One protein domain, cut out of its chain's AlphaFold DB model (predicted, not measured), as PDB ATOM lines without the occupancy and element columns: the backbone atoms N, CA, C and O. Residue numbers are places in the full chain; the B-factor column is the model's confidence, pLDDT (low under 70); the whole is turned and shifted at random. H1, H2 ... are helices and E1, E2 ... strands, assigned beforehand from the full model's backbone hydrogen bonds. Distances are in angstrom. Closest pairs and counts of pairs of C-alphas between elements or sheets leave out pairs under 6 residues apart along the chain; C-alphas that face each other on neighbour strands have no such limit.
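Overview. This is residues 12 to 218 of the 226 residues of an uncharacterized protein of Mycobacterium avium (UniProt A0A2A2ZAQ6). What is the shape? With little regular structure, a strongly twisted sheet of six strands curls round H5 among long loops, with H3 beside it and E4, H4 and E5 at one corner. How large is it? Mixed and compact, the 207 printed residues span 44 by 39 by 34 A, with a radius of gyration of the C-alphas of 16.2 A.

Along the chain. What is where? E1 is residues 12 to 16, E2 24 to 27, H1 30 to 33, H2 39 to 42, H3 48 to 60, E3 63 to 69, E4 99 to 101, H4 113 to 122, E5 124 to 126, E6 138 to 141, E7 146 to 149, H5 168 to 173, E8 198 to 202 and H6 214 to 217. Any anchors? C-alpha 12 is at (4.290, 6.845, -7.912) and C-alpha 217 at (24.085, -6.141, -4.551).

Arrangement. How do E1 and E3 pair? They are antiparallel, with N 14 and O 66 2.8 A apart. What about H5? Its closest C-alpha to E3 is Thr 173, 5.0 A from that of Val 66.

Size, cuts and confidence. Any cut? The printed part has no cut. Is confidence low? No printed residue is under 70.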
ATOM      1  N   ALA A  12       4.570   5.763  -8.846       97.69
ATOM      2  CA  ALA A  12       4.290   6.845  -7.912       97.69
ATOM      3  C   ALA A  12       4.864   6.492  -6.533       97.69
ATOM      4  O   ALA A  12       4.602   5.393  -6.030       97.69
ATOM      5  N   PRO A  13       5.608   7.407  -5.888       98.44
ATOM      6  CA  PRO A  13       5.977   7.268  -4.488       98.44
ATOM      7  C   PRO A  13       4.735   7.425  -3.612       98.44
ATOM      8  O   PRO A  13       3.950   8.360  -3.793       98.44
ATOM      9  N   MET A  14       4.572   6.535  -2.640       97.81
ATOM     10  CA  MET A  14       3.402   6.472  -1.771       97.81
ATOM     11  C   MET A  14       3.784   6.251  -0.327       97.81
ATOM     12  O   MET A  14       4.692   5.480  -0.029       97.81
ATOM     13  N   ILE A  15       3.003   6.854   0.561       98.25
ATOM     14  CA  ILE A  15       2.998   6.551   1.984       98.25
ATOM     15  C   ILE A  15       1.766   5.713   2.304       98.25
ATOM     16  O   ILE A  15       0.636   6.114   2.010       98.25
ATOM     17  N   ILE A  16       1.977   4.573   2.954       98.06
ATOM     18  CA  ILE A  16       0.918   3.650   3.380       98.06
ATOM     19  C   ILE A  16       0.883   3.512   4.904       98.06
ATOM     20  O   ILE A  16       1.867   3.763   5.595       98.06
ATOM     21  N   ASP A  17      -0.260   3.118   5.461       96.81
ATOM     22  CA  ASP A  17      -0.431   2.981   6.915       96.81
ATOM     23  C   ASP A  17       0.106   1.654   7.480       96.81
ATOM     24  O   ASP A  17       0.610   1.605   8.605       96.81
ATOM     25  N   LYS A  18       0.028   0.568   6.708       96.62
ATOM     26  CA  LYS A  18       0.393  -0.795   7.131       96.62
ATOM     27  C   LYS A  18       0.836  -1.644   5.931       96.62
ATOM     28  O   LYS A  18       0.500  -1.300   4.810       96.62
ATOM     29  N   PRO A  19       1.568  -2.755   6.119       95.88
ATOM     30  CA  PRO A  19       2.133  -3.501   4.989       95.88
ATOM     31  C   PRO A  19       1.120  -4.391   4.245       95.88
ATOM     32  O   PRO A  19       1.281  -4.649   3.056       95.88
ATOM     33  N   VAL A  20       0.065  -4.864   4.917       94.88
ATOM     34  CA  VAL A  20      -0.923  -5.795   4.340       94.88
ATOM     35  C   VAL A  20      -2.290  -5.125   4.271       94.88
ATOM     36  O   VAL A  20      -2.763  -4.595   5.280       94.88
ATOM     37  N   ALA A  21      -2.924  -5.172   3.095       93.44
ATOM     38  CA  ALA A  21      -4.152  -4.435   2.785       93.44
ATOM     39  C   ALA A  21      -4.057  -2.937   3.163       93.44
ATOM     40  O   ALA A  21      -4.884  -2.447   3.945       93.44
ATOM     41  N   PRO A  22      -3.008  -2.226   2.699       96.12
ATOM     42  CA  PRO A  22      -2.760  -0.830   3.050       96.12
ATOM     43  C   PRO A  22      -3.880   0.107   2.611       96.12
ATOM     44  O   PRO A  22      -4.525  -0.084   1.584       96.12
ATOM     45  N   THR A  23      -4.015   1.208   3.343       94.50
ATOM     46  CA  THR A  23      -4.582   2.447   2.811       94.50
ATOM     47  C   THR A  23      -3.447   3.360   2.357       94.50
ATOM     48  O   THR A  23      -2.523   3.634   3.128       94.50
ATOM     49  N   VAL A  24      -3.538   3.884   1.131       96.06
ATOM     50  CA  VAL A  24      -2.655   4.960   0.655       96.06
ATOM     51  C   VAL A  24      -3.018   6.246   1.393       96.06
ATOM     52  O   VAL A  24      -4.122   6.777   1.234       96.06
ATOM     53  N   ARG A  25      -2.097   6.712   2.239       96.06
ATOM     54  CA  ARG A  25      -2.224   7.943   3.029       96.06
ATOM     55  C   ARG A  25      -1.847   9.157   2.202       96.06
ATOM     56  O   ARG A  25      -2.584  10.134   2.222       96.06
ATOM     57  N   TRP A  26      -0.733   9.052   1.487       97.31
ATOM     58  CA  TRP A  26      -0.175  10.119   0.670       97.31
ATOM     59  C   TRP A  26       0.470   9.549  -0.586       97.31
ATOM     60  O   TRP A  26       0.935   8.408  -0.573       97.31
ATOM     61  N   TRP A  27       0.553  10.352  -1.639       97.75
ATOM     62  CA  TRP A  27       1.348  10.052  -2.827       97.75
ATOM     63  C   TRP A  27       1.979  11.323  -3.403       97.75
ATOM     64  O   TRP A  27       1.618  12.433  -3.015       97.75
ATOM     65  N   PHE A  28       2.944  11.167  -4.308       97.56
ATOM     66  CA  PHE A  28       3.668  12.283  -4.920       97.56
ATOM     67  C   PHE A  28       3.512  12.250  -6.442       97.56
ATOM     68  O   PHE A  28       3.856  11.261  -7.089       97.56
ATOM     69  N   ALA A  29       3.021  13.343  -7.027       95.25
ATOM     70  CA  ALA A  29       2.862  13.469  -8.472       95.25
ATOM     71  C   ALA A  29       4.177  13.916  -9.135       95.25
ATOM     72  O   ALA A  29       4.587  15.059  -8.978       95.25
ATOM     73  N   ALA A  30       4.834  13.052  -9.915       94.81
ATOM     74  CA  ALA A  30       6.146  13.356 -10.509       94.81
ATOM     75  C   ALA A  30       6.167  14.640 -11.365       94.81
ATOM     76  O   ALA A  30       7.126  15.410 -11.318       94.81
ATOM     77  N   HIS A  31       5.083  14.904 -12.101       92.44
ATOM     78  CA  HIS A  31       5.003  16.015 -13.051       92.44
ATOM     79  C   HIS A  31       5.111  17.406 -12.416       92.44
ATOM     80  O   HIS A  31       5.566  18.334 -13.087       92.44
ATOM     81  N   ILE A  32       4.721  17.564 -11.144       94.06
ATOM     82  CA  ILE A  32       4.866  18.846 -10.430       94.06
ATOM     83  C   ILE A  32       6.295  19.089  -9.924       94.06
ATOM     84  O   ILE A  32       6.590  20.182  -9.455       94.06
ATOM     85  N   TYR A  33       7.172  18.091 -10.055       94.88
ATOM     86  CA  TYR A  33       8.596  18.144  -9.714       94.88
ATOM     87  C   TYR A  33       9.499  17.967 -10.941       94.88
ATOM     88  O   TYR A  33      10.679  17.672 -10.792       94.88
ATOM     89  N   GLY A  34       8.953  18.033 -12.152       93.38
ATOM     90  CA  GLY A  34       9.785  18.147 -13.351       93.38
ATOM     91  C   GLY A  34      10.133  16.798 -13.948       93.38
ATOM     92  O   GLY A  34      11.045  16.685 -14.759       93.38
ATOM     93  N   ASN A  35       9.435  15.755 -13.502       93.44
ATOM     94  CA  ASN A  35       9.834  14.377 -13.707       93.44
ATOM     95  C   ASN A  35       8.782  13.583 -14.474       93.44
ATOM     96  O   ASN A  35       7.575  13.770 -14.296       93.44
ATOM     97  N   GLY A  36       9.272  12.668 -15.308       93.12
ATOM     98  CA  GLY A  36       8.459  11.609 -15.885       93.12
ATOM     99  C   GLY A  36       8.122  10.523 -14.858       93.12
ATOM    100  O   GLY A  36       8.655  10.486 -13.743       93.12
ATOM    101  N   LEU A  37       7.192   9.646 -15.233       93.88
ATOM    102  CA  LEU A  37       6.614   8.639 -14.342       93.88
ATOM    103  C   LEU A  37       7.362   7.304 -14.350       93.88
ATOM    104  O   LEU A  37       7.074   6.453 -13.512       93.88
ATOM    105  N   LYS A  38       8.288   7.061 -15.278       95.31
ATOM    106  CA  LYS A  38       9.010   5.782 -15.307       95.31
ATOM    107  C   LYS A  38      10.038   5.730 -14.186       95.31
ATOM    108  O   LYS A  38      10.671   6.740 -13.892       95.31
ATOM    109  N   LEU A  39      10.259   4.546 -13.612       96.38
ATOM    110  CA  LEU A  39      11.137   4.364 -12.449       96.38
ATOM    111  C   LEU A  39      12.506   5.028 -12.643       96.38
ATOM    112  O   LEU A  39      12.947   5.814 -11.805       96.38
ATOM    113  N   MET A  40      13.162   4.766 -13.774       94.38
ATOM    114  CA  MET A  40      14.505   5.292 -14.033       94.38
ATOM    115  C   MET A  40      14.542   6.761 -14.479       94.38
ATOM    116  O   MET A  40      15.622   7.339 -14.504       94.38
ATOM    117  N   GLU A  41      13.401   7.406 -14.761       94.19
ATOM    118  CA  GLU A  41      13.357   8.844 -15.100       94.19
ATOM    119  C   GLU A  41      13.635   9.740 -13.882       94.19
ATOM    120  O   GLU A  41      14.017  10.892 -14.057       94.19
ATOM    121  N   HIS A  42      13.494   9.217 -12.659       95.31
ATOM    122  CA  HIS A  42      13.726   9.967 -11.420       95.31
ATOM    123  C   HIS A  42      14.603   9.235 -10.387       95.31
ATOM    124  O   HIS A  42      14.835   9.755  -9.298       95.31
ATOM    125  N   SER A  43      15.138   8.050 -10.701       96.62
ATOM    126  CA  SER A  43      15.948   7.242  -9.768       96.62
ATOM    127  C   SER A  43      17.421   7.661  -9.691       96.62
ATOM    128  O   SER A  43      18.319   6.826  -9.816       96.62
ATOM    129  N   TYR A  44      17.695   8.944  -9.453       95.62
ATOM    130  CA  TYR A  44      19.061   9.459  -9.309       95.62
ATOM    131  C   TYR A  44      19.232  10.419  -8.127       95.62
ATOM    132  O   TYR A  44      18.307  11.125  -7.723       95.62
ATOM    133  N   VAL A  45      20.429  10.424  -7.535       95.31
ATOM    134  CA  VAL A  45      20.785  11.318  -6.423       95.31
ATOM    135  C   VAL A  45      20.744  12.771  -6.887       95.31
ATOM    136  O   VAL A  45      21.311  13.112  -7.921       95.31
ATOM    137  N   GLY A  46      20.046  13.614  -6.120       92.12
ATOM    138  CA  GLY A  46      19.780  15.015  -6.462       92.12
ATOM    139  C   GLY A  46      18.483  15.244  -7.248       92.12
ATOM    140  O   GLY A  46      18.181  16.381  -7.596       92.12
ATOM    141  N   ASN A  47      17.694  14.201  -7.529       95.88
ATOM    142  CA  ASN A  47      16.388  14.352  -8.167       95.88
ATOM    143  C   ASN A  47      15.379  15.092  -7.260       95.88
ATOM    144  O   ASN A  47      15.215  14.736  -6.093       95.88
ATOM    145  N   GLY A  48      14.661  16.081  -7.808       96.25
ATOM    146  CA  GLY A  48      13.710  16.918  -7.062       96.25
ATOM    147  C   GLY A  48      12.495  16.168  -6.499       96.25
ATOM    148  O   GLY A  48      12.133  16.391  -5.343       96.25
ATOM    149  N   LEU A  49      11.910  15.229  -7.259       97.69
ATOM    150  CA  LEU A  49      10.824  14.365  -6.769       97.69
ATOM    151  C   LEU A  49      11.314  13.506  -5.602       97.69
ATOM    152  O   LEU A  49      10.671  13.456  -4.554       97.69
ATOM    153  N   VAL A  50      12.458  12.837  -5.767       98.31
ATOM    154  CA  VAL A  50      13.015  11.981  -4.713       98.31
ATOM    155  C   VAL A  50      13.336  12.811  -3.474       98.31
ATOM    156  O   VAL A  50      12.935  12.430  -2.377       98.31
ATOM    157  N   ARG A  51      13.947  13.991  -3.634       98.06
ATOM    158  CA  ARG A  51      14.263  14.875  -2.506       98.06
ATOM    159  C   ARG A  51      13.013  15.401  -1.796       98.06
ATOM    160  O   ARG A  51      13.043  15.577  -0.577       98.06
ATOM    161  N   ALA A  52      11.904  15.609  -2.505       97.94
ATOM    162  CA  ALA A  52      10.619  15.943  -1.890       97.94
ATOM    163  C   ALA A  52      10.094  14.792  -1.010       97.94
ATOM    164  O   ALA A  52       9.699  15.027   0.135       97.94
ATOM    165  N   VAL A  53      10.161  13.548  -1.499       98.31
ATOM    166  CA  VAL A  53       9.802  12.348  -0.718       98.31
ATOM    167  C   VAL A  53      10.710  12.210   0.504       98.31
ATOM    168  O   VAL A  53      10.222  12.008   1.614       98.31
ATOM    169  N   GLU A  54      12.022  12.368   0.333       98.12
ATOM    170  CA  GLU A  54      12.987  12.294   1.431       98.12
ATOM    171  C   GLU A  54      12.722  13.345   2.507       98.12
ATOM    172  O   GLU A  54      12.680  13.024   3.694       98.12
ATOM    173  N   THR A  55      12.490  14.592   2.089       97.44
ATOM    174  CA  THR A  55      12.150  15.700   2.989       97.44
ATOM    175  C   THR A  55      10.902  15.357   3.794       97.44
ATOM    176  O   THR A  55      10.897  15.518   5.010       97.44
ATOM    177  N   PHE A  56       9.871  14.799   3.154       97.38
ATOM    178  CA  PHE A  56       8.650  14.391   3.842       97.38
ATOM    179  C   PHE A  56       8.878  13.247   4.845       97.38
ATOM    180  O   PHE A  56       8.403  13.323   5.978       97.38
ATOM    181  N   LEU A  57       9.658  12.221   4.481       97.50
ATOM    182  CA  LEU A  57      10.010  11.113   5.381       97.50
ATOM    183  C   LEU A  57      10.788  11.591   6.620       97.50
ATOM    184  O   LEU A  57      10.606  11.042   7.709       97.50
ATOM    185  N   ARG A  58      11.625  12.630   6.477       95.00
ATOM    186  CA  ARG A  58      12.369  13.237   7.595       95.00
ATOM    187  C   ARG A  58      11.471  13.911   8.624       95.00
ATOM    188  O   ARG A  58      11.810  13.886   9.803       95.00
ATOM    189  N   LEU A  59      10.353  14.504   8.203       92.75
ATOM    190  CA  LEU A  59       9.480  15.279   9.094       92.75
ATOM    191  C   LEU A  59       8.777  14.417  10.156       92.75
ATOM    192  O   LEU A  59       8.454  14.928  11.224       92.75
ATOM    193  N   ASP A  60       8.561  13.129   9.884       89.75
ATOM    194  CA  ASP A  60       7.859  12.198  10.787       89.75
ATOM    195  C   ASP A  60       8.805  11.232  11.523       89.75
ATOM    196  O   ASP A  60       8.439  10.636  12.532       89.75
ATOM    197  N   GLY A  61      10.049  11.092  11.049       81.50
ATOM    198  CA  GLY A  61      11.039  10.170  11.620       81.50
ATOM    199  C   GLY A  61      10.985   8.747  11.051       81.50
ATOM    200  O   GLY A  61      11.776   7.896  11.462       81.50
ATOM    201  N   GLY A  62      10.110   8.499  10.074       89.44
ATOM    202  CA  GLY A  62      10.115   7.315   9.221       89.44
ATOM    203  C   GLY A  62       8.722   6.748   8.966       89.44
ATOM    204  O   GLY A  62       8.003   6.384   9.894       89.44
ATOM    205  N   MET A  63       8.365   6.591   7.693       97.81
ATOM    206  CA  MET A  63       7.040   6.128   7.266       97.81
ATOM    207  C   MET A  63       7.143   4.873   6.401       97.81
ATOM    208  O   MET A  63       8.216   4.537   5.902       97.81
ATOM    209  N   ARG A  64       6.023   4.171   6.192       98.31
ATOM    210  CA  ARG A  64       5.995   3.075   5.216       98.31
ATOM    211  C   ARG A  64       5.873   3.625   3.818       98.31
ATOM    212  O   ARG A  64       4.888   4.298   3.521       98.31
ATOM    213  N   VAL A  65       6.853   3.303   2.986       98.44
ATOM    214  CA  VAL A  65       6.963   3.828   1.630       98.44
ATOM    215  C   VAL A  65       6.899   2.705   0.602       98.44
ATOM    216  O   VAL A  65       7.393   1.598   0.828       98.44
ATOM    217  N   VAL A  66       6.265   2.996  -0.528       98.62
ATOM    218  CA  VAL A  66       6.269   2.147  -1.721       98.62
ATOM    219  C   VAL A  66       6.427   3.030  -2.945       98.62
ATOM    220  O   VAL A  66       5.761   4.056  -3.057       98.62
ATOM    221  N   TRP A  67       7.265   2.611  -3.881       98.62
ATOM    222  CA  TRP A  67       7.298   3.135  -5.239       98.62
ATOM    223  C   TRP A  67       6.393   2.261  -6.115       98.62
ATOM    224  O   TRP A  67       6.828   1.269  -6.702       98.62
ATOM    225  N   ALA A  68       5.091   2.536  -6.128       98.25
ATOM    226  CA  ALA A  68       4.138   1.591  -6.702       98.25
ATOM    227  C   ALA A  68       4.060   1.728  -8.221       98.25
ATOM    228  O   ALA A  68       3.735   2.807  -8.717       98.25
ATOM    229  N   GLY A  69       4.324   0.632  -8.931       97.88
ATOM    230  CA  GLY A  69       4.166   0.533 -10.375       97.88
ATOM    231  C   GLY A  69       2.724   0.244 -10.801       97.88
ATOM    232  O   GLY A  69       2.020  -0.528 -10.151       97.88
ATOM    233  N   ASP A  70       2.292   0.784 -11.939       96.44
ATOM    234  CA  ASP A  70       0.969   0.517 -12.517       96.44
ATOM    235  C   ASP A  70       0.794  -0.933 -12.995       96.44
ATOM    236  O   ASP A  70      -0.334  -1.423 -13.074       96.44
ATOM    237  N   TYR A  71       1.894  -1.658 -13.222       95.94
ATOM    238  CA  TYR A  71       1.902  -3.098 -13.521       95.94
ATOM    239  C   TYR A  71       2.163  -3.985 -12.293       95.94
ATOM    240  O   TYR A  71       2.330  -5.201 -12.438       95.94
ATOM    241  N   ALA A  72       2.225  -3.413 -11.084       96.88
ATOM    242  CA  ALA A  72       2.382  -4.179  -9.850       96.88
ATOM    243  C   ALA A  72       1.196  -5.126  -9.609       96.88
ATOM    244  O   ALA A  72       0.097  -4.936 -10.143       96.88
ATOM    245  N   ASP A  73       1.434  -6.151  -8.788       97.00
ATOM    246  CA  ASP A  73       0.401  -7.110  -8.413       97.00
ATOM    247  C   ASP A  73      -0.752  -6.415  -7.685       97.00
ATOM    248  O   ASP A  73      -0.577  -5.438  -6.957       97.00
ATOM    249  N   LYS A  74      -1.960  -6.923  -7.922       97.06
ATOM    250  CA  LYS A  74      -3.177  -6.379  -7.326       97.06
ATOM    251  C   LYS A  74      -3.282  -6.776  -5.860       97.06
ATOM    252  O   LYS A  74      -2.955  -7.903  -5.488       97.06
ATOM    253  N   GLU A  75      -3.823  -5.870  -5.057       96.31
ATOM    254  CA  GLU A  75      -4.284  -6.176  -3.708       96.31
ATOM    255  C   GLU A  75      -5.505  -7.109  -3.752       96.31
ATOM    256  O   GLU A  75      -6.101  -7.371  -4.803       96.31
ATOM    257  N   ALA A  76      -5.919  -7.597  -2.581       94.38
ATOM    258  CA  ALA A  76      -7.067  -8.495  -2.447       94.38
ATOM    259  C   ALA A  76      -8.396  -7.892  -2.948       94.38
ATOM    260  O   ALA A  76      -9.325  -8.638  -3.252       94.38
ATOM    261  N   ASP A  77      -8.493  -6.562  -3.037       93.88
ATOM    262  CA  ASP A  77      -9.657  -5.851  -3.572       93.88
ATOM    263  C   ASP A  77      -9.620  -5.655  -5.100       93.88
ATOM    264  O   ASP A  77     -10.570  -5.130  -5.675       93.88
ATOM    265  N   GLY A  78      -8.577  -6.148  -5.779       95.12
ATOM    266  CA  GLY A  78      -8.488  -6.171  -7.239       95.12
ATOM    267  C   GLY A  78      -7.826  -4.946  -7.875       95.12
ATOM    268  O   GLY A  78      -7.731  -4.903  -9.109       95.12
ATOM    269  N   GLU A  79      -7.328  -4.008  -7.072       95.19
ATOM    270  CA  GLU A  79      -6.541  -2.843  -7.495       95.19
ATOM    271  C   GLU A  79      -5.120  -2.927  -6.929       95.19
ATOM    272  O   GLU A  79      -4.929  -3.346  -5.789       95.19
ATOM    273  N   ASN A  80      -4.107  -2.507  -7.684       96.62
ATOM    274  CA  ASN A  80      -2.773  -2.281  -7.114       96.62
ATOM    275  C   ASN A  80      -2.664  -0.879  -6.484       96.62
ATOM    276  O   ASN A  80      -3.572  -0.054  -6.602       96.62
ATOM    277  N   LEU A  81      -1.556  -0.588  -5.797       97.12
ATOM    278  CA  LEU A  81      -1.400   0.692  -5.094       97.12
ATOM    279  C   LEU A  81      -1.362   1.903  -6.038       97.12
ATOM    280  O   LEU A  81      -1.900   2.947  -5.679       97.12
ATOM    281  N   TRP A  82      -0.818   1.758  -7.252       96.19
ATOM    282  CA  TRP A  82      -0.890   2.791  -8.293       96.19
ATOM    283  C   TRP A  82      -2.336   3.179  -8.605       96.19
ATOM    284  O   TRP A  82      -2.688   4.357  -8.551       96.19
ATOM    285  N   GLN A  83      -3.199   2.192  -8.858       96.00
ATOM    286  CA  GLN A  83      -4.615   2.420  -9.156       96.00
ATOM    287  C   GLN A  83      -5.350   3.108  -7.999       96.00
ATOM    288  O   GLN A  83      -6.239   3.917  -8.241       96.00
ATOM    289  N   LYS A  84      -4.914   2.900  -6.751       94.75
ATOM    290  CA  LYS A  84      -5.471   3.583  -5.568       94.75
ATOM    291  C   LYS A  84      -5.138   5.076  -5.478       94.75
ATOM    292  O   LYS A  84      -5.622   5.741  -4.565       94.75
ATOM    293  N   THR A  85      -4.320   5.607  -6.389       90.81
ATOM    294  CA  THR A  85      -4.143   7.061  -6.563       90.81
ATOM    295  C   THR A  85      -5.175   7.678  -7.486       90.81
ATOM    296  O   THR A  85      -5.160   8.891  -7.646       90.81
ATOM    297  N   LEU A  86      -6.026   6.881  -8.131       91.62
ATOM    298  CA  LEU A  86      -7.018   7.369  -9.075       91.62
ATOM    299  C   LEU A  86      -8.310   7.776  -8.363       91.62
ATOM    300  O   LEU A  86      -8.613   7.334  -7.252       91.62
ATOM    301  N   THR A  87      -9.092   8.623  -9.020       88.62
ATOM    302  CA  THR A  87     -10.480   8.903  -8.642       88.62
ATOM    303  C   THR A  87     -11.315   7.610  -8.675       88.62
ATOM    304  O   THR A  87     -10.960   6.657  -9.372       88.62
ATOM    305  N   PRO A  88     -12.484   7.549  -8.004       87.31
ATOM    306  CA  PRO A  88     -13.355   6.369  -8.071       87.31
ATOM    307  C   PRO A  88     -13.744   5.961  -9.504       87.31
ATOM    308  O   PRO A  88     -13.898   4.776  -9.793       87.31
ATOM    309  N   SER A  89     -13.872   6.931 -10.413       87.25
ATOM    310  CA  SER A  89     -14.138   6.728 -11.845       87.25
ATOM    311  C   SER A  89     -12.920   6.275 -12.654       87.25
ATOM    312  O   SER A  89     -13.101   5.862 -13.797       87.25
ATOM    313  N   HIS A  90     -11.715   6.316 -12.077       86.38
ATOM    314  CA  HIS A  90     -10.447   5.986 -12.730       86.38
ATOM    315  C   HIS A  90     -10.145   6.843 -13.973       86.38
ATOM    316  O   HIS A  90      -9.443   6.404 -14.885       86.38
ATOM    317  N   ASP A  91     -10.694   8.057 -14.030       85.75
ATOM    318  CA  ASP A  91     -10.517   9.004 -15.134       85.75
ATOM    319  C   ASP A  91      -9.380  10.007 -14.900       85.75
ATOM    320  O   ASP A  91      -8.837  10.535 -15.868       85.75
ATOM    321  N   ASP A  92      -8.993  10.234 -13.642       87.44
ATOM    322  CA  ASP A  92      -7.878  11.100 -13.245       87.44
ATOM    323  C   ASP A  92      -7.254  10.605 -11.926       87.44
ATOM    324  O   ASP A  92      -7.750   9.664 -11.297       87.44
ATOM    325  N   HIS A  93      -6.175  11.244 -11.484       89.81
ATOM    326  CA  HIS A  93      -5.600  11.047 -10.161       89.81
ATOM    327  C   HIS A  93      -6.358  11.837  -9.076       89.81
ATOM    328  O   HIS A  93      -6.717  13.001  -9.242       89.81
ATOM    329  N   ASP A  94      -6.552  11.215  -7.914       92.12
ATOM    330  CA  ASP A  94      -7.040  11.850  -6.693       92.12
ATOM    331  C   ASP A  94      -5.919  12.666  -6.029       92.12
ATOM    332  O   ASP A  94      -5.158  12.196  -5.171       92.12
ATOM    333  N   TYR A  95      -5.826  13.937  -6.418       94.12
ATOM    334  CA  TYR A  95      -4.852  14.871  -5.857       94.12
ATOM    335  C   TYR A  95      -5.129  15.262  -4.398       94.12
ATOM    336  O   TYR A  95      -4.251  15.859  -3.779       94.12
ATOM    337  N   THR A  96      -6.273  14.897  -3.798       94.19
ATOM    338  CA  THR A  96      -6.570  15.233  -2.384       94.19
ATOM    339  C   THR A  96      -5.641  14.532  -1.391       94.19
ATOM    340  O   THR A  96      -5.500  14.955  -0.244       94.19
ATOM    341  N   ARG A  97      -4.964  13.470  -1.845       93.31
ATOM    342  CA  ARG A  97      -3.915  12.750  -1.109       93.31
ATOM    343  C   ARG A  97      -2.517  13.007  -1.664       93.31
ATOM    344  O   ARG A  97      -1.570  12.341  -1.252       93.31
ATOM    345  N   CYS A  98      -2.370  13.930  -2.609       96.81
ATOM    346  CA  CYS A  98      -1.056  14.301  -3.112       96.81
ATOM    347  C   CYS A  98      -0.332  15.158  -2.067       96.81
ATOM    348  O   CYS A  98      -0.954  15.989  -1.407       96.81
ATOM    349  N   VAL A  99       0.981  14.990  -1.937       97.44
ATOM    350  CA  VAL A  99       1.856  15.895  -1.183       97.44
ATOM    351  C   VAL A  99       2.614  16.781  -2.167       97.44
ATOM    352  O   VAL A  99       3.194  16.292  -3.141       97.44
ATOM    353  N   ALA A 100       2.609  18.085  -1.903       97.06
ATOM    354  CA  ALA A 100       3.339  19.085  -2.675       97.06
ATOM    355  C   ALA A 100       4.336  19.813  -1.762       97.06
ATOM    356  O   ALA A 100       3.928  20.637  -0.942       97.06
ATOM    357  N   ILE A 101       5.633  19.513  -1.902       97.00
ATOM    358  CA  ILE A 101       6.698  20.286  -1.247       97.00
ATOM    359  C   ILE A 101       7.008  21.501  -2.122       97.00
ATOM    360  O   ILE A 101       7.591  21.358  -3.198       97.00
ATOM    361  N   THR A 102       6.608  22.692  -1.679       92.75
ATOM    362  CA  THR A 102       6.617  23.922  -2.498       92.75
ATOM    363  C   THR A 102       7.997  24.270  -3.050       92.75
ATOM    364  O   THR A 102       8.115  24.674  -4.205       92.75
ATOM    365  N   SER A 103       9.053  24.066  -2.260       93.56
ATOM    366  CA  SER A 103      10.430  24.398  -2.637       93.56
ATOM    367  C   SER A 103      11.017  23.508  -3.735       93.56
ATOM    368  O   SER A 103      12.108  23.792  -4.219       93.56
ATOM    369  N   ALA A 104      10.346  22.408  -4.081       91.56
ATOM    370  CA  ALA A 104      10.784  21.453  -5.095       91.56
ATOM    371  C   ALA A 104       9.972  21.548  -6.393       91.56
ATOM    372  O   ALA A 104      10.219  20.777  -7.318       91.56
ATOM    373  N   LEU A 105       8.967  22.429  -6.442       92.75
ATOM    374  CA  LEU A 105       8.057  22.512  -7.574       92.75
ATOM    375  C   LEU A 105       8.780  23.066  -8.801       92.75
ATOM    376  O   LEU A 105       9.234  24.208  -8.822       92.75
ATOM    377  N   GLU A 106       8.823  22.251  -9.842       90.06
ATOM    378  CA  GLU A 106       9.416  22.560 -11.136       90.06
ATOM    379  C   GLU A 106       8.556  21.816 -12.158       90.06
ATOM    380  O   GLU A 106       8.663  20.609 -12.242       90.06
ATOM    381  N   PRO A 107       7.595  22.424 -12.864       84.56
ATOM    382  CA  PRO A 107       6.726  21.660 -13.762       84.56
ATOM    383  C   PRO A 107       7.528  21.007 -14.902       84.56
ATOM    384  O   PRO A 107       8.466  21.611 -15.416       84.56
ATOM    385  N   LEU A 108       7.128  19.799 -15.337       85.62
ATOM    386  CA  LEU A 108       7.835  19.005 -16.367       85.62
ATOM    387  C   LEU A 108       8.199  19.801 -17.630       85.62
ATOM    388  O   LEU A 108       9.297  19.650 -18.160       85.62
ATOM    389  N   TYR A 109       7.291  20.654 -18.103       83.94
ATOM    390  CA  TYR A 109       7.560  21.577 -19.200       83.94
ATOM    391  C   TYR A 109       6.895  22.934 -18.924       83.94
ATOM    392  O   TYR A 109       5.846  22.976 -18.270       83.94
ATOM    393  N   PRO A 110       7.433  24.045 -19.465       84.62
ATOM    394  CA  PRO A 110       6.712  25.316 -19.500       84.62
ATOM    395  C   PRO A 110       5.315  25.132 -20.113       84.62
ATOM    396  O   PRO A 110       5.178  24.438 -21.124       84.62
ATOM    397  N   GLY A 111       4.278  25.729 -19.524       79.94
ATOM    398  CA  GLY A 111       2.885  25.524 -19.955       79.94
ATOM    399  C   GLY A 111       2.097  24.493 -19.133       79.94
ATOM    400  O   GLY A 111       0.887  24.363 -19.326       79.94
ATOM    401  N   TYR A 112       2.743  23.768 -18.211       82.94
ATOM    402  CA  TYR A 112       2.082  22.833 -17.284       82.94
ATOM    403  C   TYR A 112       1.624  23.499 -15.974       82.94
ATOM    404  O   TYR A 112       1.278  22.815 -15.007       82.94
ATOM    405  N   GLU A 113       1.554  24.832 -15.923       85.19
ATOM    406  CA  GLU A 113       1.112  25.577 -14.738       85.19
ATOM    407  C   GLU A 113      -0.335  25.235 -14.369       85.19
ATOM    408  O   GLU A 113      -0.686  25.243 -13.195       85.19
ATOM    409  N   SER A 114      -1.180  24.883 -15.340       82.62
ATOM    410  CA  SER A 114      -2.545  24.413 -15.073       82.62
ATOM    411  C   SER A 114      -2.564  23.108 -14.273       82.62
ATOM    412  O   SER A 114      -3.350  22.988 -13.337       82.62
ATOM    413  N   THR A 115      -1.671  22.165 -14.596       83.62
ATOM    414  CA  THR A 115      -1.519  20.898 -13.864       83.62
ATOM    415  C   THR A 115      -0.974  21.168 -12.470       83.62
ATOM    416  O   THR A 115      -1.541  20.700 -11.489       83.62
ATOM    417  N   LEU A 116       0.074  21.992 -12.369       89.69
ATOM    418  CA  LEU A 116       0.632  22.401 -11.084       89.69
ATOM    419  C   LEU A 116      -0.431  23.049 -10.187       89.69
ATOM    420  O   LEU A 116      -0.595  22.648  -9.039       89.69
ATOM    421  N   ASN A 117      -1.195  24.001 -10.724       89.56
ATOM    422  CA  ASN A 117      -2.255  24.690  -9.995       89.56
ATOM    423  C   ASN A 117      -3.374  23.732  -9.574       89.56
ATOM    424  O   ASN A 117      -3.839  23.811  -8.438       89.56
ATOM    425  N   ALA A 118      -3.792  22.817 -10.455       88.00
ATOM    426  CA  ALA A 118      -4.805  21.814 -10.137       88.00
ATOM    427  C   ALA A 118      -4.356  20.932  -8.964       88.00
ATOM    428  O   ALA A 118      -5.086  20.802  -7.979       88.00
ATOM    429  N   VAL A 119      -3.124  20.417  -9.022       90.75
ATOM    430  CA  VAL A 119      -2.544  19.587  -7.962       90.75
ATOM    431  C   VAL A 119      -2.437  20.378  -6.661       90.75
ATOM    432  O   VAL A 119      -3.013  19.973  -5.658       90.75
ATOM    433  N   VAL A 120      -1.766  21.534  -6.669       92.62
ATOM    434  CA  VAL A 120      -1.525  22.351  -5.465       92.62
ATOM    435  C   VAL A 120      -2.831  22.825  -4.817       92.62
ATOM    436  O   VAL A 120      -2.898  22.924  -3.597       92.62
ATOM    437  N   SER A 121      -3.888  23.068  -5.600       94.25
ATOM    438  CA  SER A 121      -5.197  23.471  -5.062       94.25
ATOM    439  C   SER A 121      -5.906  22.381  -4.249       94.25
ATOM    440  O   SER A 121      -6.770  22.703  -3.434       94.25
ATOM    441  N   SER A 122      -5.551  21.111  -4.469       94.62
ATOM    442  CA  SER A 122      -6.171  19.949  -3.816       94.62
ATOM    443  C   SER A 122      -5.223  19.215  -2.863       94.62
ATOM    444  O   SER A 122      -5.682  18.543  -1.943       94.62
ATOM    445  N   ALA A 123      -3.914  19.329  -3.087       96.00
ATOM    446  CA  ALA A 123      -2.876  18.605  -2.373       96.00
ATOM    447  C   ALA A 123      -2.696  19.075  -0.925       96.00
ATOM    448  O   ALA A 123      -3.001  20.206  -0.542       96.00
ATOM    449  N   HIS A 124      -2.077  18.211  -0.126       96.62
ATOM    450  CA  HIS A 124      -1.436  18.610   1.114       96.62
ATOM    451  C   HIS A 124      -0.142  19.369   0.797       96.62
ATOM    452  O   HIS A 124       0.892  18.779   0.469       96.62
ATOM    453  N   VAL A 125      -0.220  20.697   0.867       96.50
ATOM    454  CA  VAL A 125       0.915  21.592   0.625       96.50
ATOM    455  C   VAL A 125       1.779  21.682   1.877       96.50
ATOM    456  O   VAL A 125       1.296  22.034   2.953       96.50
ATOM    457  N   VAL A 126       3.068  21.395   1.720       96.44
ATOM    458  CA  VAL A 126       4.070  21.486   2.781       96.44
ATOM    459  C   VAL A 126       5.095  22.536   2.368       96.44
ATOM    460  O   VAL A 126       5.840  22.352   1.406       96.44
ATOM    461  N   ASP A 127       5.113  23.647   3.101       95.56
ATOM    462  CA  ASP A 127       5.986  24.788   2.825       95.56
ATOM    463  C   ASP A 127       7.230  24.743   3.717       95.56
ATOM    464  O   ASP A 127       7.293  25.348   4.789       95.56
ATOM    465  N   VAL A 128       8.200  23.933   3.299       95.31
ATOM    466  CA  VAL A 128       9.494  23.751   3.966       95.31
ATOM    467  C   VAL A 128      10.598  23.750   2.913       95.31
ATOM    468  O   VAL A 128      10.336  23.346   1.779       95.31
ATOM    469  N   PRO A 129      11.830  24.173   3.245       96.31
ATOM    470  CA  PRO A 129      12.955  23.973   2.344       96.31
ATOM    471  C   PRO A 129      13.199  22.478   2.114       96.31
ATOM    472  O   PRO A 129      12.988  21.657   3.012       96.31
ATOM    473  N   LEU A 130      13.704  22.133   0.928       96.75
ATOM    474  CA  LEU A 130      14.226  20.796   0.677       96.75
ATOM    475  C   LEU A 130      15.372  20.498   1.643       96.75
ATOM    476  O   LEU A 130      16.233  21.348   1.880       96.75
ATOM    477  N   ALA A 131      15.404  19.269   2.153       95.88
ATOM    478  CA  ALA A 131      16.542  18.784   2.915       95.88
ATOM    479  C   ALA A 131      17.827  18.841   2.068       95.88
ATOM    480  O   ALA A 131      17.806  18.650   0.848       95.88
ATOM    481  N   SER A 132      18.957  19.114   2.711       96.44
ATOM    482  CA  SER A 132      20.271  19.136   2.059       96.44
ATOM    483  C   SER A 132      20.807  17.728   1.770       96.44
ATOM    484  O   SER A 132      20.306  16.733   2.290       96.44
ATOM    485  N   ASP A 133      21.849  17.628   0.940       94.44
ATOM    486  CA  ASP A 133      22.486  16.336   0.633       94.44
ATOM    487  C   ASP A 133      23.076  15.674   1.878       94.44
ATOM    488  O   ASP A 133      22.912  14.470   2.070       94.44
ATOM    489  N   ASP A 134      23.677  16.466   2.769       96.12
ATOM    490  CA  ASP A 134      24.198  15.971   4.043       96.12
ATOM    491  C   ASP A 134      23.080  15.433   4.937       96.12
ATOM    492  O   ASP A 134      23.269  14.444   5.638       96.12
ATOM    493  N   GLU A 135      21.895  16.039   4.900       96.69
ATOM    494  CA  GLU A 135      20.728  15.578   5.647       96.69
ATOM    495  C   GLU A 135      20.082  14.323   5.056       96.69
ATOM    496  O   GLU A 135      19.452  13.571   5.805       96.69
ATOM    497  N   CYS A 136      20.234  14.092   3.752       96.25
ATOM    498  CA  CYS A 136      19.651  12.966   3.019       96.25
ATOM    499  C   CYS A 136      20.664  11.886   2.622       96.25
ATOM    500  O   CYS A 136      20.390  11.046   1.768       96.25
ATOM    501  N   ARG A 137      21.848  11.876   3.239       97.69
ATOM    502  CA  ARG A 137      22.913  10.945   2.861       97.69
ATOM    503  C   ARG A 137      22.538   9.470   3.033       97.69
ATOM    504  O   ARG A 137      22.977   8.635   2.246       97.69
ATOM    505  N   TYR A 138      21.779   9.126   4.068       98.56
ATOM    506  CA  TYR A 138      21.479   7.738   4.400       98.56
ATOM    507  C   TYR A 138      19.992   7.442   4.256       98.56
ATOM    508  O   TYR A 138      19.154   8.138   4.833       98.56
ATOM    509  N   VAL A 139      19.683   6.355   3.547       98.62
ATOM    510  CA  VAL A 139      18.348   5.742   3.510       98.62
ATOM    511  C   VAL A 139      18.348   4.572   4.481       98.62
ATOM    512  O   VAL A 139      19.172   3.669   4.352       98.62
ATOM    513  N   LEU A 140      17.453   4.587   5.464       98.69
ATOM    514  CA  LEU A 140      17.439   3.641   6.577       98.69
ATOM    515  C   LEU A 140      16.161   2.815   6.553       98.69
ATOM    516  O   LEU A 140      15.066   3.372   6.631       98.69
ATOM    517  N   ASN A 141      16.291   1.494   6.534       98.69
ATOM    518  CA  ASN A 141      15.188   0.579   6.777       98.69
ATOM    519  C   ASN A 141      15.053   0.337   8.284       98.69
ATOM    520  O   ASN A 141      15.866  -0.348   8.902       98.69
ATOM    521  N   LEU A 142      14.010   0.898   8.894       98.00
ATOM    522  CA  LEU A 142      13.754   0.786  10.332       98.00
ATOM    523  C   LEU A 142      13.258  -0.606  10.750       98.00
ATOM    524  O   LEU A 142      13.277  -0.922  11.941       98.00
ATOM    525  N   ASP A 143      12.788  -1.425   9.805       98.00
ATOM    526  CA  ASP A 143      12.317  -2.785  10.072       98.00
ATOM    527  C   ASP A 143      13.479  -3.778  10.144       98.00
ATOM    528  O   ASP A 143      13.516  -4.605  11.055       98.00
ATOM    529  N   THR A 144      14.442  -3.672   9.226       98.00
ATOM    530  CA  THR A 144      15.612  -4.567   9.166       98.00
ATOM    531  C   THR A 144      16.844  -4.004   9.870       98.00
ATOM    532  O   THR A 144      17.771  -4.756  10.161       98.00
ATOM    533  N   ARG A 145      16.841  -2.704  10.197       98.06
ATOM    534  CA  ARG A 145      18.002  -1.951  10.705       98.06
ATOM    535  C   ARG A 145      19.176  -1.964   9.725       98.06
ATOM    536  O   ARG A 145      20.340  -2.007  10.118       98.06
ATOM    537  N   GLU A 146      18.863  -1.909   8.441       98.62
ATOM    538  CA  GLU A 146      19.843  -1.742   7.373       98.62
ATOM    539  C   GLU A 146      19.859  -0.290   6.897       98.62
ATOM    540  O   GLU A 146      18.850   0.414   6.980       98.62
ATOM    541  N   TYR A 147      20.995   0.176   6.387       98.75
ATOM    542  CA  TYR A 147      21.095   1.485   5.747       98.75
ATOM    543  C   TYR A 147      21.865   1.415   4.431       98.75
ATOM    544  O   TYR A 147      22.723   0.555   4.253       98.75
ATOM    545  N   VAL A 148      21.595   2.361   3.535       98.69
ATOM    546  CA  VAL A 148      22.384   2.598   2.322       98.69
ATOM    547  C   VAL A 148      22.945   4.014   2.356       98.69
ATOM    548  O   VAL A 148      22.210   4.965   2.624       98.69
ATOM    549  N   ASP A 149      24.240   4.155   2.071       98.31
ATOM    550  CA  ASP A 149      24.911   5.441   1.855       98.31
ATOM    551  C   ASP A 149      24.767   5.874   0.388       98.31
ATOM    552  O   ASP A 149      25.352   5.260  -0.511       98.31
ATOM    553  N   THR A 150      24.011   6.945   0.128       97.38
ATOM    554  CA  THR A 150      23.748   7.445  -1.234       97.38
ATOM    555  C   THR A 150      25.008   7.937  -1.950       97.38
ATOM    556  O   THR A 150      25.052   7.972  -3.177       97.38
ATOM    557  N   THR A 151      26.081   8.256  -1.219       95.81
ATOM    558  CA  THR A 151      27.365   8.668  -1.815       95.81
ATOM    559  C   THR A 151      28.171   7.489  -2.365       95.81
ATOM    560  O   THR A 151      29.114   7.688  -3.135       95.81
ATOM    561  N   ARG A 152      27.793   6.255  -2.001       95.62
ATOM    562  CA  ARG A 152      28.465   5.008  -2.391       95.62
ATOM    563  C   ARG A 152      27.687   4.194  -3.429       95.62
ATOM    564  O   ARG A 152      28.164   3.140  -3.836       95.62
ATOM    565  N   THR A 153      26.527   4.665  -3.884       94.69
ATOM    566  CA  THR A 153      25.708   3.957  -4.882       94.69
ATOM    567  C   THR A 153      26.318   4.035  -6.286       94.69
ATOM    568  O   THR A 153      27.093   4.957  -6.568       94.69
ATOM    569  N   PRO A 154      26.029   3.073  -7.182       92.75
ATOM    570  CA  PRO A 154      26.641   3.039  -8.508       92.75
ATOM    571  C   PRO A 154      26.209   4.234  -9.365       92.75
ATOM    572  O   PRO A 154      25.170   4.852  -9.127       92.75
ATOM    573  N   LEU A 155      27.016   4.557 -10.377       90.50
ATOM    574  CA  LEU A 155      26.616   5.505 -11.419       90.50
ATOM    575  C   LEU A 155      25.479   4.899 -12.249       90.50
ATOM    576  O   LEU A 155      25.507   3.706 -12.541       90.50
ATOM    577  N   ALA A 156      24.505   5.724 -12.628       85.00
ATOM    578  CA  ALA A 156      23.400   5.319 -13.490       85.00
ATOM    579  C   ALA A 156      23.893   4.958 -14.898       85.00
ATOM    580  O   ALA A 156      23.472   3.948 -15.448       85.00
ATOM    581  N   ASP A 157      24.830   5.742 -15.437       83.25
ATOM    582  CA  ASP A 157      25.477   5.486 -16.727       83.25
ATOM    583  C   ASP A 157      27.004   5.669 -16.601       83.25
ATOM    584  O   ASP A 157      27.519   6.794 -16.684       83.25
ATOM    585  N   PRO A 158      27.752   4.585 -16.312       77.94
ATOM    586  CA  PRO A 158      29.207   4.623 -16.234       77.94
ATOM    587  C   PRO A 158      29.831   4.988 -17.591       77.94
ATOM    588  O   PRO A 158      29.937   4.159 -18.489       77.94
ATOM    589  N   GLY A 159      30.304   6.228 -17.720       74.62
ATOM    590  CA  GLY A 159      30.909   6.748 -18.956       74.62
ATOM    591  C   GLY A 159      30.164   7.938 -19.559       74.62
ATOM    592  O   GLY A 159      30.678   8.550 -20.493       74.62
ATOM    593  N   SER A 160      29.003   8.292 -19.006       82.56
ATOM    594  CA  SER A 160      28.316   9.545 -19.310       82.56
ATOM    595  C   SER A 160      29.061  10.760 -18.743       82.56
ATOM    596  O   SER A 160      29.631  10.707 -17.650       82.56
ATOM    597  N   ASP A 161      28.980  11.889 -19.452       85.88
ATOM    598  CA  ASP A 161      29.441  13.202 -18.974       85.88
ATOM    599  C   ASP A 161      28.566  13.754 -17.829       85.88
ATOM    600  O   ASP A 161      28.921  14.743 -17.183       85.88
ATOM    601  N   TRP A 162      27.424  13.113 -17.554       81.75
ATOM    602  CA  TRP A 162      26.573  13.374 -16.399       81.75
ATOM    603  C   TRP A 162      26.685  12.208 -15.403       81.75
ATOM    604  O   TRP A 162      25.938  11.232 -15.510       81.75
ATOM    605  N   PRO A 163      27.614  12.271 -14.426       84.25
ATOM    606  CA  PRO A 163      27.902  11.171 -13.507       84.25
ATOM    607  C   PRO A 163      26.863  11.089 -12.376       84.25
ATOM    608  O   PRO A 163      27.194  11.162 -11.190       84.25
ATOM    609  N   ALA A 164      25.586  10.962 -12.736       89.75
ATOM    610  CA  ALA A 164      24.504  10.776 -11.785       89.75
ATOM    611  C   ALA A 164      24.617   9.400 -11.116       89.75
ATOM    612  O   ALA A 164      24.817   8.384 -11.783       89.75
ATOM    613  N   ARG A 165      24.478   9.357  -9.790       93.56
ATOM    614  CA  ARG A 165      24.388   8.101  -9.032       93.56
ATOM    615  C   ARG A 165      22.948   7.627  -8.962       93.56
ATOM    616  O   ARG A 165      22.050   8.452  -8.813       93.56
ATOM    617  N   ILE A 166      22.737   6.317  -8.998       95.62
ATOM    618  CA  ILE A 166      21.418   5.718  -8.782       95.62
ATOM    619  C   ILE A 166      20.972   6.023  -7.353       95.62
ATOM    620  O   ILE A 166      21.708   5.774  -6.392       95.62
ATOM    621  N   HIS A 167      19.761   6.555  -7.207       97.75
ATOM    622  CA  HIS A 167      19.167   6.718  -5.889       97.75
ATOM    623  C   HIS A 167      18.606   5.374  -5.408       97.75
ATOM    624  O   HIS A 167      17.819   4.760  -6.129       97.75
ATOM    625  N   PRO A 168      18.944   4.905  -4.195       98.06
ATOM    626  CA  PRO A 168      18.528   3.581  -3.745       98.06
ATOM    627  C   PRO A 168      17.044   3.541  -3.363       98.06
ATOM    628  O   PRO A 168      16.394   2.528  -3.583       98.06
ATOM    629  N   LEU A 169      16.486   4.642  -2.838       98.69
ATOM    630  CA  LEU A 169      15.105   4.684  -2.335       98.69
ATOM    631  C   LEU A 169      14.055   4.175  -3.349       98.69
ATOM    632  O   LEU A 169      13.331   3.248  -2.979       98.69
ATOM    633  N   PRO A 170      13.968   4.680  -4.600       98.56
ATOM    634  CA  PRO A 170      12.988   4.165  -5.556       98.56
ATOM    635  C   PRO A 170      13.164   2.676  -5.857       98.56
ATOM    636  O   PRO A 170      12.198   1.926  -5.786       98.56
ATOM    637  N   LEU A 171      14.392   2.221  -6.133       98.12
ATOM    638  CA  LEU A 171      14.655   0.824  -6.497       98.12
ATOM    639  C   LEU A 171      14.428  -0.136  -5.329       98.12
ATOM    640  O   LEU A 171      13.912  -1.229  -5.530       98.12
ATOM    641  N   LEU A 172      14.805   0.246  -4.108       98.69
ATOM    642  CA  LEU A 172      14.609  -0.584  -2.919       98.69
ATOM    643  C   LEU A 172      13.133  -0.722  -2.559       98.69
ATOM    644  O   LEU A 172      12.739  -1.743  -2.006       98.69
ATOM    645  N   THR A 173      12.318   0.290  -2.859       98.81
ATOM    646  CA  THR A 173      10.925   0.362  -2.395       98.81
ATOM    647  C   THR A 173       9.901   0.133  -3.500       98.81
ATOM    648  O   THR A 173       8.704   0.254  -3.239       98.81
ATOM    649  N   CYS A 174      10.333  -0.195  -4.723       98.44
ATOM    650  CA  CYS A 174       9.414  -0.351  -5.840       98.44
ATOM    651  C   CYS A 174       8.625  -1.660  -5.821       98.44
ATOM    652  O   CYS A 174       9.093  -2.701  -5.363       98.44
ATOM    653  N   GLU A 175       7.430  -1.609  -6.399       98.12
ATOM    654  CA  GLU A 175       6.635  -2.787  -6.736       98.12
ATOM    655  C   GLU A 175       6.368  -2.814  -8.237       98.12
ATOM    656  O   GLU A 175       5.955  -1.815  -8.821       98.12
ATOM    657  N   GLY A 176       6.588  -3.974  -8.859       95.00
ATOM    658  CA  GLY A 176       6.309  -4.192 -10.278       95.00
ATOM    659  C   GLY A 176       7.502  -4.067 -11.229       95.00
ATOM    660  O   GLY A 176       7.269  -4.132 -12.429       95.00
ATOM    661  N   ASN A 177       8.746  -3.917 -10.759       94.62
ATOM    662  CA  ASN A 177       9.923  -3.840 -11.644       94.62
ATOM    663  C   ASN A 177      10.013  -5.025 -12.636       94.62
ATOM    664  O   ASN A 177       9.586  -6.141 -12.329       94.62
ATOM    665  N   ASN A 178      10.613  -4.784 -13.808       90.56
ATOM    666  CA  ASN A 178      10.749  -5.691 -14.961       90.56
ATOM    667  C   ASN A 178       9.456  -6.059 -15.707       90.56
ATOM    668  O   ASN A 178       9.442  -7.058 -16.432       90.56
ATOM    669  N   ARG A 179       8.380  -5.279 -15.593       91.00
ATOM    670  CA  ARG A 179       7.114  -5.565 -16.289       91.00
ATOM    671  C   ARG A 179       6.833  -4.599 -17.442       91.00
ATOM    672  O   ARG A 179       5.996  -4.923 -18.285       91.00
ATOM    673  N   GLY A 180       7.562  -3.486 -17.569       88.19
ATOM    674  CA  GLY A 180       7.358  -2.535 -18.664       88.19
ATOM    675  C   GLY A 180       8.591  -1.740 -19.086       88.19
ATOM    676  O   GLY A 180       9.741  -2.090 -18.805       88.19
ATOM    677  N   GLY A 181       8.368  -0.711 -19.901       87.88
ATOM    678  CA  GLY A 181       9.402   0.226 -20.343       87.88
ATOM    679  C   GLY A 181       9.742   1.252 -19.262       87.88
ATOM    680  O   GLY A 181       8.831   1.848 -18.700       87.88
ATOM    681  N   GLY A 182      11.036   1.510 -19.035       87.75
ATOM    682  CA  GLY A 182      11.508   2.482 -18.038       87.75
ATOM    683  C   GLY A 182      11.855   1.917 -16.659       87.75
ATOM    684  O   GLY A 182      12.271   2.672 -15.784       87.75
ATOM    685  N   ASP A 183      11.695   0.607 -16.494       92.12
ATOM    686  CA  ASP A 183      12.159  -0.160 -15.340       92.12
ATOM    687  C   ASP A 183      13.682  -0.289 -15.310       92.12
ATOM    688  O   ASP A 183      14.339  -0.250 -16.356       92.12
ATOM    689  N   TYR A 184      14.223  -0.562 -14.122       91.38
ATOM    690  CA  TYR A 184      15.609  -0.988 -13.998       91.38
ATOM    691  C   TYR A 184      15.751  -2.435 -14.477       91.38
ATOM    692  O   TYR A 184      15.118  -3.345 -13.936       91.38
ATOM    693  N   ARG A 185      16.579  -2.668 -15.499       87.81
ATOM    694  CA  ARG A 185      16.702  -3.968 -16.183       87.81
ATOM    695  C   ARG A 185      17.609  -4.940 -15.426       87.81
ATOM    696  O   ARG A 185      18.746  -5.181 -15.827       87.81
ATOM    697  N   SER A 186      17.090  -5.501 -14.335       86.94
ATOM    698  CA  SER A 186      17.785  -6.493 -13.508       86.94
ATOM    699  C   SER A 186      16.818  -7.267 -12.610       86.94
ATOM    700  O   SER A 186      15.893  -6.682 -12.058       86.94
ATOM    701  N   ASN A 187      17.054  -8.568 -12.406       86.06
ATOM    702  CA  ASN A 187      16.306  -9.409 -11.452       86.06
ATOM    703  C   ASN A 187      16.970  -9.493 -10.064       86.06
ATOM    704  O   ASN A 187      16.771 -10.468  -9.337       86.06
ATOM    705  N   ALA A 188      17.809  -8.523  -9.703       91.12
ATOM    706  CA  ALA A 188      18.473  -8.519  -8.408       91.12
ATOM    707  C   ALA A 188      17.463  -8.520  -7.256       91.12
ATOM    708  O   ALA A 188      16.563  -7.685  -7.207       91.12
ATOM    709  N   ALA A 189      17.661  -9.424  -6.294       93.69
ATOM    710  CA  ALA A 189      16.747  -9.610  -5.166       93.69
ATOM    711  C   ALA A 189      16.616  -8.371  -4.263       93.69
ATOM    712  O   ALA A 189      15.670  -8.278  -3.491       93.69
ATOM    713  N   VAL A 190      17.562  -7.429  -4.353       96.25
ATOM    714  CA  VAL A 190      17.531  -6.164  -3.612       96.25
ATOM    715  C   VAL A 190      16.447  -5.206  -4.128       96.25
ATOM    716  O   VAL A 190      15.940  -4.383  -3.365       96.25
ATOM    717  N   ILE A 191      16.053  -5.313  -5.400       96.94
ATOM    718  CA  ILE A 191      15.042  -4.445  -6.011       96.94
ATOM    719  C   ILE A 191      13.671  -4.792  -5.423       96.94
ATOM    720  O   ILE A 191      13.250  -5.946  -5.449       96.94
ATOM    721  N   GLY A 192      12.991  -3.796  -4.859       98.06
ATOM    722  CA  GLY A 192      11.731  -3.960  -4.135       98.06
ATOM    723  C   GLY A 192      11.859  -4.644  -2.768       98.06
ATOM    724  O   GLY A 192      10.851  -4.837  -2.091       98.06
ATOM    725  N   SER A 193      13.071  -4.994  -2.317       98.31
ATOM    726  CA  SER A 193      13.273  -5.713  -1.046       98.31
ATOM    727  C   SER A 193      12.843  -4.923   0.195       98.31
ATOM    728  O   SER A 193      12.593  -5.514   1.245       98.31
ATOM    729  N   TRP A 194      12.753  -3.594   0.091       98.69
ATOM    730  CA  TRP A 194      12.287  -2.685   1.141       98.69
ATOM    731  C   TRP A 194      10.893  -2.115   0.849       98.69
ATOM    732  O   TRP A 194      10.446  -1.204   1.550       98.69
ATOM    733  N   ALA A 195      10.181  -2.611  -0.169       98.56
ATOM    734  CA  ALA A 195       8.809  -2.188  -0.424       98.56
ATOM    735  C   ALA A 195       7.953  -2.392   0.837       98.56
ATOM    736  O   ALA A 195       7.999  -3.441   1.483       98.56
ATOM    737  N   ARG A 196       7.175  -1.365   1.203       98.44
ATOM    738  CA  ARG A 196       6.293  -1.328   2.390       98.44
ATOM    739  C   ARG A 196       7.012  -1.311   3.741       98.44
ATOM    740  O   ARG A 196       6.332  -1.308   4.775       98.44
ATOM    741  N   ALA A 197       8.344  -1.279   3.760       98.56
ATOM    742  CA  ALA A 197       9.112  -1.139   4.989       98.56
ATOM    743  C   ALA A 197       8.973   0.275   5.561       98.56
ATOM    744  O   ALA A 197       8.726   1.240   4.833       98.56
ATOM    745  N   ARG A 198       9.157   0.413   6.877       98.44
ATOM    746  CA  ARG A 198       9.360   1.725   7.507       98.44
ATOM    747  C   ARG A 198      10.723   2.265   7.091       98.44
ATOM    748  O   ARG A 198      11.741   1.724   7.509       98.44
ATOM    749  N   VAL A 199      10.737   3.340   6.312       98.50
ATOM    750  CA  VAL A 199      11.959   3.985   5.832       98.50
ATOM    751  C   VAL A 199      12.097   5.373   6.439       98.50
ATOM    752  O   VAL A 199      11.143   6.147   6.484       98.50
ATOM    753  N   CYS A 200      13.305   5.679   6.899       97.12
ATOM    754  CA  CYS A 200      13.717   6.988   7.386       97.12
ATOM    755  C   CYS A 200      14.899   7.497   6.553       97.12
ATOM    756  O   CYS A 200      15.637   6.704   5.970       97.12
ATOM    757  N   ILE A 201      15.077   8.815   6.513       97.75
ATOM    758  CA  ILE A 201      16.183   9.476   5.822       97.75
ATOM    759  C   ILE A 201      16.984  10.278   6.847       97.75
ATOM    760  O   ILE A 201      16.413  11.053   7.616       97.75
ATOM    761  N   SER A 202      18.304  10.116   6.875       97.00
ATOM    762  CA  SER A 202      19.158  10.744   7.889       97.00
ATOM    763  C   SER A 202      20.506  11.184   7.330       97.00
ATOM    764  O   SER A 202      21.037  10.577   6.407       97.00
ATOM    765  N   GLY A 203      21.100  12.198   7.963       97.62
ATOM    766  CA  GLY A 203      22.496  12.585   7.734       97.62
ATOM    767  C   GLY A 203      23.503  11.831   8.602       97.62
ATOM    768  O   GLY A 203      24.710  12.014   8.477       97.62
ATOM    769  N   HIS A 204      23.022  10.972   9.499       96.81
ATOM    770  CA  HIS A 204      23.847  10.127  10.355       96.81
ATOM    771  C   HIS A 204      23.233   8.733  10.497       96.81
ATOM    772  O   HIS A 204      22.012   8.568  10.465       96.81
ATOM    773  N   VAL A 205      24.090   7.736  10.705       97.19
ATOM    774  CA  VAL A 205      23.689   6.344  10.918       97.19
ATOM    775  C   VAL A 205      23.631   6.060  12.424       97.19
ATOM    776  O   VAL A 205      24.636   6.264  13.113       97.19
ATOM    777  N   PRO A 206      22.494   5.600  12.972       94.25
ATOM    778  CA  PRO A 206      22.423   5.147  14.358       94.25
ATOM    779  C   PRO A 206      23.278   3.891  14.590       94.25
ATOM    780  O   PRO A 206      23.381   3.037  13.716       94.25
ATOM    781  N   ALA A 207      23.838   3.729  15.793       92.00
ATOM    782  CA  ALA A 207      24.823   2.680  16.101       92.00
ATOM    783  C   ALA A 207      24.354   1.225  15.867       92.00
ATOM    784  O   ALA A 207      25.187   0.333  15.748       92.00
ATOM    785  N   GLU A 208      23.043   0.971  15.817       94.44
ATOM    786  CA  GLU A 208      22.465  -0.372  15.645       94.44
ATOM    787  C   GLU A 208      22.176  -0.745  14.182       94.44
ATOM    788  O   GLU A 208      21.568  -1.788  13.933       94.44
ATOM    789  N   PHE A 209      22.563   0.100  13.224       98.31
ATOM    790  CA  PHE A 209      22.307  -0.123  11.805       98.31
ATOM    791  C   PHE A 209      23.508  -0.754  11.098       98.31
ATOM    792  O   PHE A 209      24.656  -0.395  11.353       98.31
ATOM    793  N   THR A 210      23.235  -1.680  10.180       98.25
ATOM    794  CA  THR A 210      24.257  -2.337   9.348       98.25
ATOM    795  C   THR A 210      24.176  -1.831   7.914       98.25
ATOM    796  O   THR A 210      23.085  -1.606   7.394       98.25
ATOM    797  N   GLU A 211      25.321  -1.633   7.269       98.19
ATOM    798  CA  GLU A 211      25.344  -1.177   5.881       98.19
ATOM    799  C   GLU A 211      24.886  -2.291   4.936       98.19
ATOM    800  O   GLU A 211      25.428  -3.397   4.957       98.19
ATOM    801  N   LEU A 212      23.933  -1.968   4.068       98.25
ATOM    802  CA  LEU A 212      23.667  -2.699   2.841       98.25
ATOM    803  C   LEU A 212      24.533  -2.075   1.741       98.25
ATOM    804  O   LEU A 212      24.269  -0.955   1.300       98.25
ATOM    805  N   ASP A 213      25.562  -2.796   1.291       96.88
ATOM    806  CA  ASP A 213      26.402  -2.363   0.168       96.88
ATOM    807  C   ASP A 213      25.611  -2.450  -1.145       96.88
ATOM    808  O   ASP A 213      25.690  -3.427  -1.892       96.88
ATOM    809  N   PHE A 214      24.801  -1.419  -1.396       96.38
ATOM    810  CA  PHE A 214      23.867  -1.360  -2.515       96.38
ATOM    811  C   PHE A 214      24.564  -1.509  -3.868       96.38
ATOM    812  O   PHE A 214      24.014  -2.142  -4.760       96.38
ATOM    813  N   ALA A 215      25.784  -0.985  -4.019       92.88
ATOM    814  CA  ALA A 215      26.551  -1.125  -5.253       92.88
ATOM    815  C   ALA A 215      27.007  -2.568  -5.501       92.88
ATOM    816  O   ALA A 215      27.065  -2.994  -6.650       92.88
ATOM    817  N   ALA A 216      27.308  -3.329  -4.447       93.06
ATOM    818  CA  ALA A 216      27.690  -4.732  -4.577       93.06
ATOM    819  C   ALA A 216      26.495  -5.656  -4.868       93.06
ATOM    820  O   ALA A 216      26.667  -6.696  -5.503       93.06
ATOM    821  N   VAL A 217      25.294  -5.307  -4.391       92.88
ATOM    822  CA  VAL A 217      24.085  -6.141  -4.551       92.88
ATOM    823  C   VAL A 217      23.175  -5.713  -5.705       92.88
ATOM    824  O   VAL A 217      22.286  -6.480  -6.082       92.88
ATOM    825  N   LEU A 218      23.378  -4.518  -6.270       90.12
ATOM    826  CA  LEU A 218      22.736  -4.062  -7.500       90.12
ATOM    827  C   LEU A 218      23.686  -4.328  -8.688       90.12
ATOM    828  O   LEU A 218      24.629  -3.564  -8.888       90.12
TER     829      LEU A 218